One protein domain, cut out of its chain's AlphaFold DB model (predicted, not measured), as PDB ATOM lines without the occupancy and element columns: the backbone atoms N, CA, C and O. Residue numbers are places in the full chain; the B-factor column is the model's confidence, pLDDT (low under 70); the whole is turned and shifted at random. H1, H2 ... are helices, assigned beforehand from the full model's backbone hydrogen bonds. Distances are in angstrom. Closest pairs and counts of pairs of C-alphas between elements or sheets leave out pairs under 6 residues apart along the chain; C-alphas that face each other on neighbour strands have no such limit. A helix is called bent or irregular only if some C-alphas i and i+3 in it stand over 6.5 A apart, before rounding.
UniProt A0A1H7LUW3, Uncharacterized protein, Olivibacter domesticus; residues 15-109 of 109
ATOM      1  N   THR A  15      32.426  28.403   6.958       88.00
ATOM      2  CA  THR A  15      32.263  29.788   7.422       88.00
ATOM      3  C   THR A  15      31.468  30.633   6.421       88.00
ATOM      4  O   THR A  15      30.531  31.325   6.823       88.00
ATOM      5  N   LEU A  16      31.784  30.531   5.125       88.69
ATOM      6  CA  LEU A  16      31.058  31.226   4.053       88.69
ATOM      7  C   LEU A  16      29.600  30.763   3.954       88.69
ATOM      8  O   LEU A  16      28.688  31.579   3.821       88.69
ATOM      9  N   PHE A  17      29.357  29.463   4.111       90.44
ATOM     10  CA  PHE A  17      28.005  28.917   4.156       90.44
ATOM     11  C   PHE A  17      27.193  29.478   5.330       90.44
ATOM     12  O   PHE A  17      26.038  29.863   5.155       90.44
ATOM     13  N   PHE A  18      27.783  29.584   6.526       90.69
ATOM     14  CA  PHE A  18      27.098  30.188   7.673       90.69
ATOM     15  C   PHE A  18      26.784  31.667   7.474       90.69
ATOM     16  O   PHE A  18      25.741  32.118   7.943       90.69
ATOM     17  N   PHE A  19      27.666  32.406   6.802       90.56
ATOM     18  CA  PHE A  19      27.402  33.789   6.417       90.56
ATOM     19  C   PHE A  19      26.176  33.863   5.498       90.56
ATOM     20  O   PHE A  19      25.196  34.535   5.822       90.56
ATOM     21  N   TYR A  20      26.175  33.080   4.415       92.50
ATOM     22  CA  TYR A  20      25.064  33.058   3.466       92.50
ATOM     23  C   TYR A  20      23.745  32.609   4.107       92.50
ATOM     24  O   TYR A  20      22.717  33.246   3.907       92.50
ATOM     25  N   LYS A  21      23.775  31.581   4.964       93.00
ATOM     26  CA  LYS A  21      22.597  31.091   5.697       93.00
ATOM     27  C   LYS A  21      21.919  32.176   6.539       93.00
ATOM     28  O   LYS A  21      20.709  32.123   6.734       93.00
ATOM     29  N   GLN A  22      22.675  33.141   7.062       91.69
ATOM     30  CA  GLN A  22      22.115  34.237   7.854       91.69
ATOM     31  C   GLN A  22      21.509  35.345   6.986       91.69
ATOM     32  O   GLN A  22      20.542  35.977   7.402       91.69
ATOM     33  N   ILE A  23      22.073  35.574   5.800       93.25
ATOM     34  CA  ILE A  23      21.645  36.627   4.872       93.25
ATOM     35  C   ILE A  23      20.469  36.176   4.010       93.25
ATOM     36  O   ILE A  23      19.553  36.957   3.774       93.25
ATOM     37  N   PHE A  24      20.454  34.911   3.594       94.62
ATOM     38  CA  PHE A  24      19.416  34.325   2.753       94.62
ATOM     39  C   PHE A  24      17.975  34.617   3.213       94.62
ATOM     40  O   PHE A  24      17.207  35.107   2.389       94.62
ATOM     41  N   PRO A  25      17.570  34.397   4.485       94.50
ATOM     42  CA  PRO A  25      16.196  34.676   4.905       94.50
ATOM     43  C   PRO A  25      15.847  36.166   4.825       94.50
ATOM     44  O   PRO A  25      14.726  36.506   4.462       94.50
ATOM     45  N   LEU A  26      16.801  37.060   5.109       94.75
ATOM     46  CA  LEU A  26      16.598  38.504   4.966       94.75
ATOM     47  C   LEU A  26      16.456  38.892   3.494       94.75
ATOM     48  O   LEU A  26      15.548  39.642   3.151       94.75
ATOM     49  N   ASN A  27      17.315  38.346   2.627       96.56
ATOM     50  CA  ASN A  27      17.225  38.558   1.188       96.56
ATOM     51  C   ASN A  27      15.866  38.095   0.654       96.56
ATOM     52  O   ASN A  27      15.175  38.847  -0.026       96.56
ATOM     53  N   PHE A  28      15.450  36.881   1.015       94.94
ATOM     54  CA  PHE A  28      14.166  36.322   0.613       94.94
ATOM     55  C   PHE A  28      12.996  37.205   1.066       94.94
ATOM     56  O   PHE A  28      12.149  37.549   0.247       94.94
ATOM     57  N   LEU A  29      12.980  37.629   2.336       95.75
ATOM     58  CA  LEU A  29      11.935  38.500   2.879       95.75
ATOM     59  C   LEU A  29      11.875  39.850   2.163       95.75
ATOM     60  O   LEU A  29      10.803  40.249   1.717       95.75
ATOM     61  N   PHE A  30      13.009  40.541   2.011       95.00
ATOM     62  CA  PHE A  30      13.035  41.821   1.307       95.00
ATOM     63  C   PHE A  30      12.587  41.662  -0.145       95.00
ATOM     64  O   PHE A  30      11.732  42.413  -0.604       95.00
ATOM     65  N   SER A  31      13.084  40.643  -0.841       95.50
ATOM     66  CA  SER A  31      12.719  40.375  -2.235       95.50
ATOM     67  C   SER A  31      11.236  40.095  -2.398       95.50
ATOM     68  O   SER A  31      10.615  40.619  -3.318       95.50
ATOM     69  N   LEU A  32      10.648  39.325  -1.481       94.44
ATOM     70  CA  LEU A  32       9.219  39.040  -1.473       94.44
ATOM     71  C   LEU A  32       8.414  40.325  -1.241       94.44
ATOM     72  O   LEU A  32       7.509  40.611  -2.020       94.44
ATOM     73  N   CYS A  33       8.786  41.152  -0.258       93.88
ATOM     74  CA  CYS A  33       8.128  42.440  -0.019       93.88
ATOM     75  C   CYS A  33       8.176  43.357  -1.253       93.88
ATOM     76  O   CYS A  33       7.146  43.906  -1.641       93.88
ATOM     77  N   PHE A  34       9.335  43.500  -1.905       90.81
ATOM     78  CA  PHE A  34       9.455  44.323  -3.116       90.81
ATOM     79  C   PHE A  34       8.684  43.749  -4.301       90.81
ATOM     80  O   PHE A  34       8.098  44.505  -5.071       90.81
ATOM     81  N   THR A  35       8.630  42.424  -4.424       92.38
ATOM     82  CA  THR A  35       7.839  41.766  -5.470       92.38
ATOM     83  C   THR A  35       6.355  42.051  -5.291       92.38
ATOM     84  O   THR A  35       5.695  42.413  -6.258       92.38
ATOM     85  N   LEU A  36       5.843  41.974  -4.057       90.38
ATOM     86  CA  LEU A  36       4.446  42.297  -3.759       90.38
ATOM     87  C   LEU A  36       4.113  43.769  -4.041       90.38
ATOM     88  O   LEU A  36       3.043  44.068  -4.562       90.38
ATOM     89  N   LEU A  37       5.032  44.692  -3.745       87.75
ATOM     90  CA  LEU A  37       4.862  46.108  -4.092       87.75
ATOM     91  C   LEU A  37       4.910  46.346  -5.611       87.75
ATOM     92  O   LEU A  37       4.224  47.231  -6.120       87.75
ATOM     93  N   GLY A  38       5.694  45.545  -6.337       81.19
ATOM     94  CA  GLY A  38       5.875  45.622  -7.786       81.19
ATOM     95  C   GLY A  38       4.786  44.946  -8.625       81.19
ATOM     96  O   GLY A  38       4.843  45.063  -9.849       81.19
ATOM     97  N   ILE A  39       3.790  44.293  -8.005       80.56
ATOM     98  CA  ILE A  39       2.678  43.594  -8.689       80.56
ATOM     99  C   ILE A  39       1.998  44.476  -9.749       80.56
ATOM    100  O   ILE A  39       1.555  43.985 -10.782       80.56
ATOM    101  N   TYR A  40       1.929  45.785  -9.512       78.94
ATOM    102  CA  TYR A  40       1.249  46.726 -10.402       78.94
ATOM    103  C   TYR A  40       2.066  47.131 -11.642       78.94
ATOM    104  O   TYR A  40       1.521  47.789 -12.524       78.94
ATOM    105  N   LEU A  41       3.356  46.780 -11.716       77.75
ATOM    106  CA  LEU A  41       4.271  47.238 -12.773       77.75
ATOM    107  C   LEU A  41       4.527  46.184 -13.854       77.75
ATOM    108  O   LEU A  41       4.642  46.525 -15.028       77.75
ATOM    109  N   ILE A  42       4.660  44.914 -13.471       76.94
ATOM    110  CA  ILE A  42       5.044  43.817 -14.366       76.94
ATOM    111  C   ILE A  42       4.157  42.608 -14.038       76.94
ATOM    112  O   ILE A  42       3.943  42.291 -12.872       76.94
ATOM    113  N   GLN A  43       3.634  41.933 -15.065       78.88
ATOM    114  CA  GLN A  43       2.752  40.769 -14.881       78.88
ATOM    115  C   GLN A  43       3.518  39.504 -14.462       78.88
ATOM    116  O   GLN A  43       2.957  38.628 -13.806       78.88
ATOM    117  N   ASP A  44       4.803  39.412 -14.806       86.81
ATOM    118  CA  ASP A  44       5.660  38.285 -14.442       86.81
ATOM    119  C   ASP A  44       6.253  38.461 -13.035       86.81
ATOM    120  O   ASP A  44       7.343  39.007 -12.834       86.81
ATOM    121  N   LEU A  45       5.507  37.979 -12.041       88.56
ATOM    122  CA  LEU A  45       5.898  38.026 -10.631       88.56
ATOM    123  C   LEU A  45       7.195  37.270 -10.348       88.56
ATOM    124  O   LEU A  45       7.950  37.667  -9.458       88.56
ATOM    125  N   LEU A  46       7.466  36.193 -11.088       89.44
ATOM    126  CA  LEU A  46       8.672  35.406 -10.885       89.44
ATOM    127  C   LEU A  46       9.897  36.185 -11.359       89.44
ATOM    128  O   LEU A  46      10.894  36.241 -10.639       89.44
ATOM    129  N   LEU A  47       9.817  36.825 -12.526       89.00
ATOM    130  CA  LEU A  47      10.901  37.659 -13.035       89.00
ATOM    131  C   LEU A  47      11.207  38.819 -12.078       89.00
ATOM    132  O   LEU A  47      12.369  39.045 -11.740       89.00
ATOM    133  N   ILE A  48      10.177  39.511 -11.579       91.06
ATOM    134  CA  ILE A  48      10.340  40.582 -10.580       91.06
ATOM    135  C   ILE A  48      11.012  40.042  -9.315       91.06
ATOM    136  O   ILE A  48      11.927  40.674  -8.780       91.06
ATOM    137  N   PHE A  49      10.580  38.872  -8.836       93.69
ATOM    138  CA  PHE A  49      11.176  38.234  -7.670       93.69
ATOM    139  C   PHE A  49      12.648  37.911  -7.896       93.69
ATOM    140  O   PHE A  49      13.474  38.269  -7.062       93.69
ATOM    141  N   ILE A  50      12.995  37.296  -9.026       93.62
ATOM    142  CA  ILE A  50      14.372  36.936  -9.380       93.62
ATOM    143  C   ILE A  50      15.263  38.181  -9.450       93.62
ATOM    144  O   ILE A  50      16.368  38.190  -8.893       93.62
ATOM    145  N   VAL A  51      14.784  39.253 -10.088       92.12
ATOM    146  CA  VAL A  51      15.515  40.522 -10.177       92.12
ATOM    147  C   VAL A  51      15.736  41.106  -8.783       92.12
ATOM    148  O   VAL A  51      16.872  41.413  -8.425       92.12
ATOM    149  N   ASN A  52      14.697  41.196  -7.951       93.38
ATOM    150  CA  ASN A  52      14.836  41.714  -6.589       93.38
ATOM    151  C   ASN A  52      15.747  40.830  -5.722       93.38
ATOM    152  O   ASN A  52      16.599  41.354  -5.007       93.38
ATOM    153  N   PHE A  53      15.632  39.509  -5.838       94.94
ATOM    154  CA  PHE A  53      16.421  38.523  -5.100       94.94
ATOM    155  C   PHE A  53      17.912  38.571  -5.408       94.94
ATOM    156  O   PHE A  53      18.744  38.340  -4.526       94.94
ATOM    157  N   THR A  54      18.270  38.900  -6.645       94.69
ATOM    158  CA  THR A  54      19.669  39.039  -7.061       94.69
ATOM    159  C   THR A  54      20.229  40.440  -6.823       94.69
ATOM    160  O   THR A  54      21.440  40.581  -6.660       94.69
ATOM    161  N   THR A  55      19.372  41.467  -6.751       93.44
ATOM    162  CA  THR A  55      19.786  42.874  -6.638       93.44
ATOM    163  C   THR A  55      19.351  43.513  -5.315       93.44
ATOM    164  O   THR A  55      20.084  43.443  -4.328       93.44
ATOM    165  N   PHE A  56      18.179  44.150  -5.276       92.00
ATOM    166  CA  PHE A  56      17.715  44.995  -4.174       92.00
ATOM    167  C   PHE A  56      17.573  44.251  -2.850       92.00
ATOM    168  O   PHE A  56      18.062  44.727  -1.824       92.00
ATOM    169  N   GLY A  57      16.951  43.073  -2.861       92.06
ATOM    170  CA  GLY A  57      16.822  42.233  -1.677       92.06
ATOM    171  C   GLY A  57      18.186  41.834  -1.124       92.06
ATOM    172  O   GLY A  57      18.406  41.896   0.090       92.06
ATOM    173  N   TYR A  58      19.141  41.525  -2.009       95.31
ATOM    174  CA  TYR A  58      20.483  41.151  -1.590       95.31
ATOM    175  C   TYR A  58      21.239  42.344  -1.003       95.31
ATOM    176  O   TYR A  58      21.760  42.251   0.109       95.31
ATOM    177  N   ALA A  59      21.227  43.491  -1.682       94.69
ATOM    178  CA  ALA A  59      21.859  44.715  -1.198       94.69
ATOM    179  C   ALA A  59      21.314  45.143   0.177       94.69
ATOM    180  O   ALA A  59      22.089  45.434   1.090       94.69
ATOM    181  N   LEU A  60      19.991  45.101   0.367       93.50
ATOM    182  CA  LEU A  60      19.356  45.416   1.649       93.50
ATOM    183  C   LEU A  60      19.698  44.401   2.736       93.50
ATOM    184  O   LEU A  60      19.954  44.783   3.877       93.50
ATOM    185  N   SER A  61      19.746  43.114   2.392       94.00
ATOM    186  CA  SER A  61      20.131  42.071   3.342       94.00
ATOM    187  C   SER A  61      21.572  42.236   3.828       94.00
ATOM    188  O   SER A  61      21.827  42.092   5.024       94.00
ATOM    189  N   LEU A  62      22.494  42.625   2.940       93.19
ATOM    190  CA  LEU A  62      23.874  42.954   3.291       93.19
ATOM    191  C   LEU A  62      23.946  44.195   4.179       93.19
ATOM    192  O   LEU A  62      24.586  44.154   5.228       93.19
ATOM    193  N   PHE A  63      23.257  45.270   3.793       92.88
ATOM    194  CA  PHE A  63      23.229  46.514   4.558       92.88
ATOM    195  C   PHE A  63      22.690  46.297   5.979       92.88
ATOM    196  O   PHE A  63      23.309  46.708   6.963       92.88
ATOM    197  N   TYR A  64      21.574  45.578   6.108       91.31
ATOM    198  CA  TYR A  64      20.992  45.239   7.403       91.31
ATOM    199  C   TYR A  64      21.924  44.352   8.240       91.31
ATOM    200  O   TYR A  64      22.072  44.562   9.447       91.31
ATOM    201  N   PHE A  65      22.581  43.375   7.608       89.56
ATOM    202  CA  PHE A  65      23.547  42.508   8.279       89.56
ATOM    203  C   PHE A  65      24.740  43.302   8.825       89.56
ATOM    204  O   PHE A  65      25.129  43.099   9.976       89.56
ATOM    205  N   GLU A  66      25.288  44.236   8.044       88.25
ATOM    206  CA  GLU A  66      26.366  45.121   8.496       88.25
ATOM    207  C   GLU A  66      25.932  46.007   9.670       88.25
ATOM    208  O   GLU A  66      26.708  46.207  10.608       88.25
ATOM    209  N   LEU A  67      24.698  46.516   9.650       87.31
ATOM    210  CA  LEU A  67      24.189  47.404  10.693       87.31
ATOM    211  C   LEU A  67      23.963  46.663  12.021       87.31
ATOM    212  O   LEU A  67      24.430  47.113  13.067       87.31
ATOM    213  N   MET A  68      23.271  45.520  11.969       85.94
ATOM    214  CA  MET A  68      22.774  44.814  13.157       85.94
ATOM    215  C   MET A  68      23.728  43.744  13.690       85.94
ATOM    216  O   MET A  68      23.647  43.372  14.859       85.94
ATOM    217  N   ARG A  69      24.633  43.215  12.858       79.38
ATOM    218  CA  ARG A  69      25.518  42.095  13.221       79.38
ATOM    219  C   ARG A  69      26.997  42.451  13.140       79.38
ATOM    220  O   ARG A  69      27.824  41.568  12.922       79.38
ATOM    221  N   LYS A  70      27.352  43.712  13.420       75.00
ATOM    222  CA  LYS A  70      28.744  44.194  13.539       75.00
ATOM    223  C   LYS A  70      29.706  43.217  14.242       75.00
ATOM    224  O   LYS A  70      30.733  42.912  13.640       75.00
ATOM    225  N   PRO A  71      29.418  42.663  15.440       75.81
ATOM    226  CA  PRO A  71      30.353  41.745  16.105       75.81
ATOM    227  C   PRO A  71      30.583  40.441  15.324       75.81
ATOM    228  O   PRO A  71      31.710  39.961  15.238       75.81
ATOM    229  N   VAL A  72      29.536  39.896  14.697       75.94
ATOM    230  CA  VAL A  72      29.634  38.704  13.837       75.94
ATOM    231  C   VAL A  72      30.358  39.049  12.535       75.94
ATOM    232  O   VAL A  72      31.096  38.236  11.997       75.94
ATOM    233  N   TYR A  73      30.190  40.271  12.043       73.62
ATOM    234  CA  TYR A  73      30.867  40.757  10.854       73.62
ATOM    235  C   TYR A  73      32.385  40.860  11.078       73.62
ATOM    236  O   TYR A  73      33.143  40.321  10.277       73.62
ATOM    237  N   TYR A  74      32.832  41.417  12.214       78.00
ATOM    238  CA  TYR A  74      34.252  41.474  12.600       78.00
ATOM    239  C   TYR A  74      34.909  40.093  12.739       78.00
ATOM    240  O   TYR A  74      36.084  39.938  12.409       78.00
ATOM    241  N   PHE A  75      34.153  39.066  13.141       83.69
ATOM    242  CA  PHE A  75      34.656  37.690  13.191       83.69
ATOM    243  C   PHE A  75      35.152  37.193  11.824       83.69
ATOM    244  O   PHE A  75      36.192  36.542  11.752       83.69
ATOM    245  N   TYR A  76      34.467  37.535  10.728       82.50
ATOM    246  CA  TYR A  76      34.894  37.120   9.388       82.50
ATOM    247  C   TYR A  76      36.190  37.813   8.936       82.50
ATOM    248  O   TYR A  76      37.019  37.168   8.293       82.50
ATOM    249  N   TYR A  77      36.422  39.068   9.335       81.94
ATOM    250  CA  TYR A  77      37.694  39.759   9.059       81.94
ATOM    251  C   TYR A  77      38.854  39.170   9.833       81.94
ATOM    252  O   TYR A  77      39.937  39.012   9.280       81.94
ATOM    253  N   ASN A  78      38.622  38.796  11.092       84.38
ATOM    254  CA  ASN A  78      39.640  38.141  11.911       84.38
ATOM    255  C   ASN A  78      40.048  36.775  11.332       84.38
ATOM    256  O   ASN A  78      41.146  36.296  11.593       84.38
ATOM    257  N   LEU A  79      39.185  36.164  10.512       83.06
ATOM    258  CA  LEU A  79      39.484  34.956   9.741       83.06
ATOM    259  C   LEU A  79      40.144  35.231   8.377       83.06
ATOM    260  O   LEU A  79      40.385  34.289   7.627       83.06
ATOM    261  N   GLY A  80      40.440  36.492   8.049       85.19
ATOM    262  CA  GLY A  80      41.109  36.897   6.811       85.19
ATOM    263  C   GLY A  80      40.181  37.123   5.614       85.19
ATOM    264  O   GLY A  80      40.666  37.374   4.512       85.19
ATOM    265  N   TYR A  81      38.857  37.061   5.789       86.25
ATOM    266  CA  TYR A  81      37.926  37.360   4.703       86.25
ATOM    267  C   TYR A  81      37.709  38.862   4.548       86.25
ATOM    268  O   TYR A  81      37.314  39.545   5.492       86.25
ATOM    269  N   SER A  82      37.892  39.373   3.328       87.38
ATOM    270  CA  SER A  82      37.488  40.743   2.999       87.38
ATOM    271  C   SER A  82      35.992  40.828   2.672       87.38
ATOM    272  O   SER A  82      35.374  39.831   2.283       87.38
ATOM    273  N   LYS A  83      35.423  42.042   2.747       85.38
ATOM    274  CA  LYS A  83      34.038  42.337   2.315       85.38
ATOM    275  C   LYS A  83      33.702  41.727   0.967       85.38
ATOM    276  O   LYS A  83      32.685  41.062   0.819       85.38
ATOM    277  N   MET A  84      34.596  41.936   0.004       88.06
ATOM    278  CA  MET A  84      34.394  41.534  -1.383       88.06
ATOM    279  C   MET A  84      34.285  40.015  -1.522       88.06
ATOM    280  O   MET A  84      33.499  39.545  -2.334       88.06
ATOM    281  N   HIS A  85      34.999  39.239  -0.699       88.94
ATOM    282  CA  HIS A  85      34.878  37.778  -0.710       88.94
ATOM    283  C   HIS A  85      33.519  37.318  -0.176       88.94
ATOM    284  O   HIS A  85      32.891  36.440  -0.764       88.94
ATOM    285  N   LEU A  86      33.046  37.927   0.915       90.56
ATOM    286  CA  LEU A  86      31.741  37.612   1.499       90.56
ATOM    287  C   LEU A  86      30.600  37.987   0.544       90.56
ATOM    288  O   LEU A  86      29.693  37.186   0.308       90.56
ATOM    289  N   PHE A  87      30.672  39.185  -0.038       92.25
ATOM    290  CA  PHE A  87      29.676  39.690  -0.982       92.25
ATOM    291  C   PHE A  87      29.701  38.906  -2.294       92.25
ATOM    292  O   PHE A  87      28.656  38.501  -2.788       92.25
ATOM    293  N   GLY A  88      30.887  38.619  -2.828       93.06
ATOM    294  CA  GLY A  88      31.038  37.807  -4.032       93.06
ATOM    295  C   GLY A  88      30.475  36.399  -3.848       93.06
ATOM    296  O   GLY A  88      29.703  35.933  -4.682       93.06
ATOM    297  N   PHE A  89      30.784  35.741  -2.724       92.94
ATOM    298  CA  PHE A  89      30.238  34.416  -2.424       92.94
ATOM    299  C   PHE A  89      28.708  34.431  -2.316       92.94
ATOM    300  O   PHE A  89      28.042  33.578  -2.901       92.94
ATOM    301  N   GLY A  90      28.137  35.399  -1.590       93.25
ATOM    302  CA  GLY A  90      26.685  35.500  -1.447       93.25
ATOM    303  C   GLY A  90      25.975  35.856  -2.755       93.25
ATOM    304  O   GLY A  90      24.928  35.280  -3.040       93.25
ATOM    305  N   ALA A  91      26.564  36.724  -3.581       94.00
ATOM    306  CA  ALA A  91      26.048  37.053  -4.908       94.00
ATOM    307  C   ALA A  91      26.036  35.826  -5.830       94.00
ATOM    308  O   ALA A  91      25.022  35.554  -6.467       94.00
ATOM    309  N   LEU A  92      27.121  35.042  -5.850       94.94
ATOM    310  CA  LEU A  92      27.186  33.793  -6.616       94.94
ATOM    311  C   LEU A  92      26.145  32.779  -6.138       94.94
ATOM    312  O   LEU A  92      25.450  32.184  -6.956       94.94
ATOM    313  N   ALA A  93      25.995  32.603  -4.824       93.88
ATOM    314  CA  ALA A  93      24.996  31.697  -4.266       93.88
ATOM    315  C   ALA A  93      23.560  32.135  -4.611       93.88
ATOM    316  O   ALA A  93      22.751  31.302  -5.016       93.88
ATOM    317  N   ASN A  94      23.257  33.433  -4.532       94.19
ATOM    318  CA  ASN A  94      21.965  33.974  -4.957       94.19
ATOM    319  C   ASN A  94      21.720  33.771  -6.454       94.19
ATOM    320  O   ASN A  94      20.618  33.400  -6.845       94.19
ATOM    321  N   LEU A  95      22.737  33.999  -7.284       94.56
ATOM    322  CA  LEU A  95      22.649  33.837  -8.731       94.56
ATOM    323  C   LEU A  95      22.402  32.374  -9.117       94.56
ATOM    324  O   LEU A  95      21.567  32.105  -9.973       94.56
ATOM    325  N   LEU A  96      23.046  31.417  -8.442       95.44
ATOM    326  CA  LEU A  96      22.776  29.991  -8.645       95.44
ATOM    327  C   LEU A  96      21.330  29.623  -8.289       95.44
ATOM    328  O   LEU A  96      20.689  28.883  -9.032       95.44
ATOM    329  N   ILE A  97      20.792  30.164  -7.190       94.00
ATOM    330  CA  ILE A  97      19.384  29.952  -6.816       94.00
ATOM    331  C   ILE A  97      18.445  30.608  -7.834       94.00
ATOM    332  O   ILE A  97      17.466  29.993  -8.237       94.00
ATOM    333  N   ALA A  98      18.749  31.824  -8.282       93.00
ATOM    334  CA  ALA A  98      17.972  32.526  -9.298       93.00
ATOM    335  C   ALA A  98      17.905  31.744 -10.619       93.00
ATOM    336  O   ALA A  98      16.821  31.568 -11.170       93.00
ATOM    337  N   ILE A  99      19.042  31.217 -11.086       93.44
ATOM    338  CA  ILE A  99      19.103  30.350 -12.270       93.44
ATOM    339  C   ILE A  99      18.265  29.091 -12.052       93.44
ATOM    340  O   ILE A  99      17.493  28.714 -12.929       93.44
ATOM    341  N   PHE A 100      18.380  28.455 -10.885       93.25
ATOM    342  CA  PHE A 100      17.591  27.268 -10.559       93.25
ATOM    343  C   PHE A 100      16.079  27.551 -10.594       93.25
ATOM    344  O   PHE A 100      15.327  26.767 -11.170       93.25
ATOM    345  N   LEU A 101      15.637  28.683 -10.037       91.25
ATOM    346  CA  LEU A 101      14.234  29.109 -10.072       91.25
ATOM    347  C   LEU A 101      13.750  29.393 -11.500       91.25
ATOM    348  O   LEU A 101      12.653  28.974 -11.865       91.25
ATOM    349  N   TYR A 102      14.574  30.064 -12.306       90.31
ATOM    350  CA  TYR A 102      14.259  30.378 -13.699       90.31
ATOM    351  C   TYR A 102      14.124  29.113 -14.556       90.31
ATOM    352  O   TYR A 102      13.116  28.926 -15.235       90.31
ATOM    353  N   ILE A 103      15.106  28.207 -14.475       90.88
ATOM    354  CA  ILE A 103      15.077  26.928 -15.199       90.88
ATOM    355  C   ILE A 103      13.876  26.097 -14.754       90.88
ATOM    356  O   ILE A 103      13.157  25.570 -15.600       90.88
ATOM    357  N   GLY A 104      13.624  26.010 -13.444       87.38
ATOM    358  CA  GLY A 104      12.457  25.310 -12.915       87.38
ATOM    359  C   GLY A 104      11.162  25.815 -13.547       87.38
ATOM    360  O   GLY A 104      10.391  25.019 -14.069       87.38
ATOM    361  N   ASN A 105      10.953  27.130 -13.593       83.88
ATOM    362  CA  ASN A 105       9.764  27.700 -14.220       83.88
ATOM    363  C   ASN A 105       9.646  27.363 -15.715       83.88
ATOM    364  O   ASN A 105       8.569  26.962 -16.138       83.88
ATOM    365  N   SER A 106      10.751  27.417 -16.467       79.69
ATOM    366  CA  SER A 106      10.773  27.094 -17.904       79.69
ATOM    367  C   SER A 106      10.525  25.619 -18.253       79.69
ATOM    368  O   SER A 106      10.306  25.297 -19.413       79.69
ATOM    369  N   ILE A 107      10.622  24.709 -17.279       76.94
ATOM    370  CA  ILE A 107      10.346  23.277 -17.476       76.94
ATOM    371  C   ILE A 107       8.866  22.962 -17.214       76.94
ATOM    372  O   ILE A 107       8.324  22.023 -17.795       76.94
ATOM    373  N   PHE A 108       8.224  23.705 -16.308       63.84
ATOM    374  CA  PHE A 108       6.854  23.437 -15.862       63.84
ATOM    375  C   PHE A 108       5.776  24.235 -16.619       63.84
ATOM    376  O   PHE A 108       4.598  23.916 -16.458       63.84
ATOM    377  N   PHE A 109       6.162  25.228 -17.426       53.94
ATOM    378  CA  PHE A 109       5.295  26.037 -18.292       53.94
ATOM    379  C   PHE A 109       5.790  25.989 -19.737       53.94
ATOM    380  O   PHE A 109       4.923  25.951 -20.638       53.94
TER     381      PHE A 109
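What this domain is: This is residues 15 to 109 of the 109 residues of an uncharacterized protein of Olivibacter domesticus (UniProt A0A1H7LUW3). Two long helices, H1 and H5, meet near their first residues and open from there as a V, with the short helix H2 between the arms of the V. H3 packs on H1 with a crossing tilt, and the short helix H4 lies at the end where the V closes. The printed part has 95 residues with five named helices, in the order H1, H2, H3, H4, H5, and no named strand; its class is all helix. The whole is only just compact, close to loose, with a radius of gyration of the C-alphas of 14.6 A, and elongated, spanning 47 by 26 by 17 A.

How they stand to each other: H1, residues 15 to 40, is the hub and touches three helices. H2, residues 45 to 54, touches residues 27 to 39 of H1, closest at the C-alphas of Ser 31 and Asn 52, 5.0 A apart; the two form a helical hairpin, at a steep tilt of 38 degrees, opposite ways. H3, residues 56 to 68, touches residues 23 to 34 of H1, closest at the C-alphas of Ser 31 and Gly 57, 4.5 A apart, at a steep tilt of 52 degrees, opposite ways. H4, residues 70 to 78, touches no helix; it is near H1, with 5 pairs of C-alphas within 10 A. H5, residues 83 to 108, touches H1 with residues 86 to 93, closest at the C-alphas of Tyr 20 and Gly 90, 5.7 A apart, at a steep tilt of 54 degrees, the same way. H5 touches H2 at a shallow tilt of 18 degrees, opposite ways, closest at the C-alphas of Ile 50 and Ala 98, 5.7 A apart. H4 and H5 are near each other, with 6 pairs of C-alphas within 10 A. H2 and H4 are apart. Every O i to N i+4 pair is within hydrogen-bond range in H2, H3 and H5, against 19 of 22 in H1 and 3 of 5 in H4.

Where its parts are: H1 begins at C-alpha 15 (32.263, 29.788, 7.422) and is 39.6 A long; it has a kink of 31 degrees near residue 25 and is irregular, with C-alphas 37 and 40 at 7.3 A. H2 is 14.3 A long, H3 18.1 A and H4 12.6 A. H5 is 37.8 A long and ends at C-alpha 108 (6.854, 23.437, -15.862).

The domain as a whole: The two C-alphas farthest apart, those of Asn 78 and Phe 109, are 47.3 A apart. The printed part has no cut, and its four links are tight. The mean pLDDT of the printed part is 88.5; residues 108 to 109 are under 70.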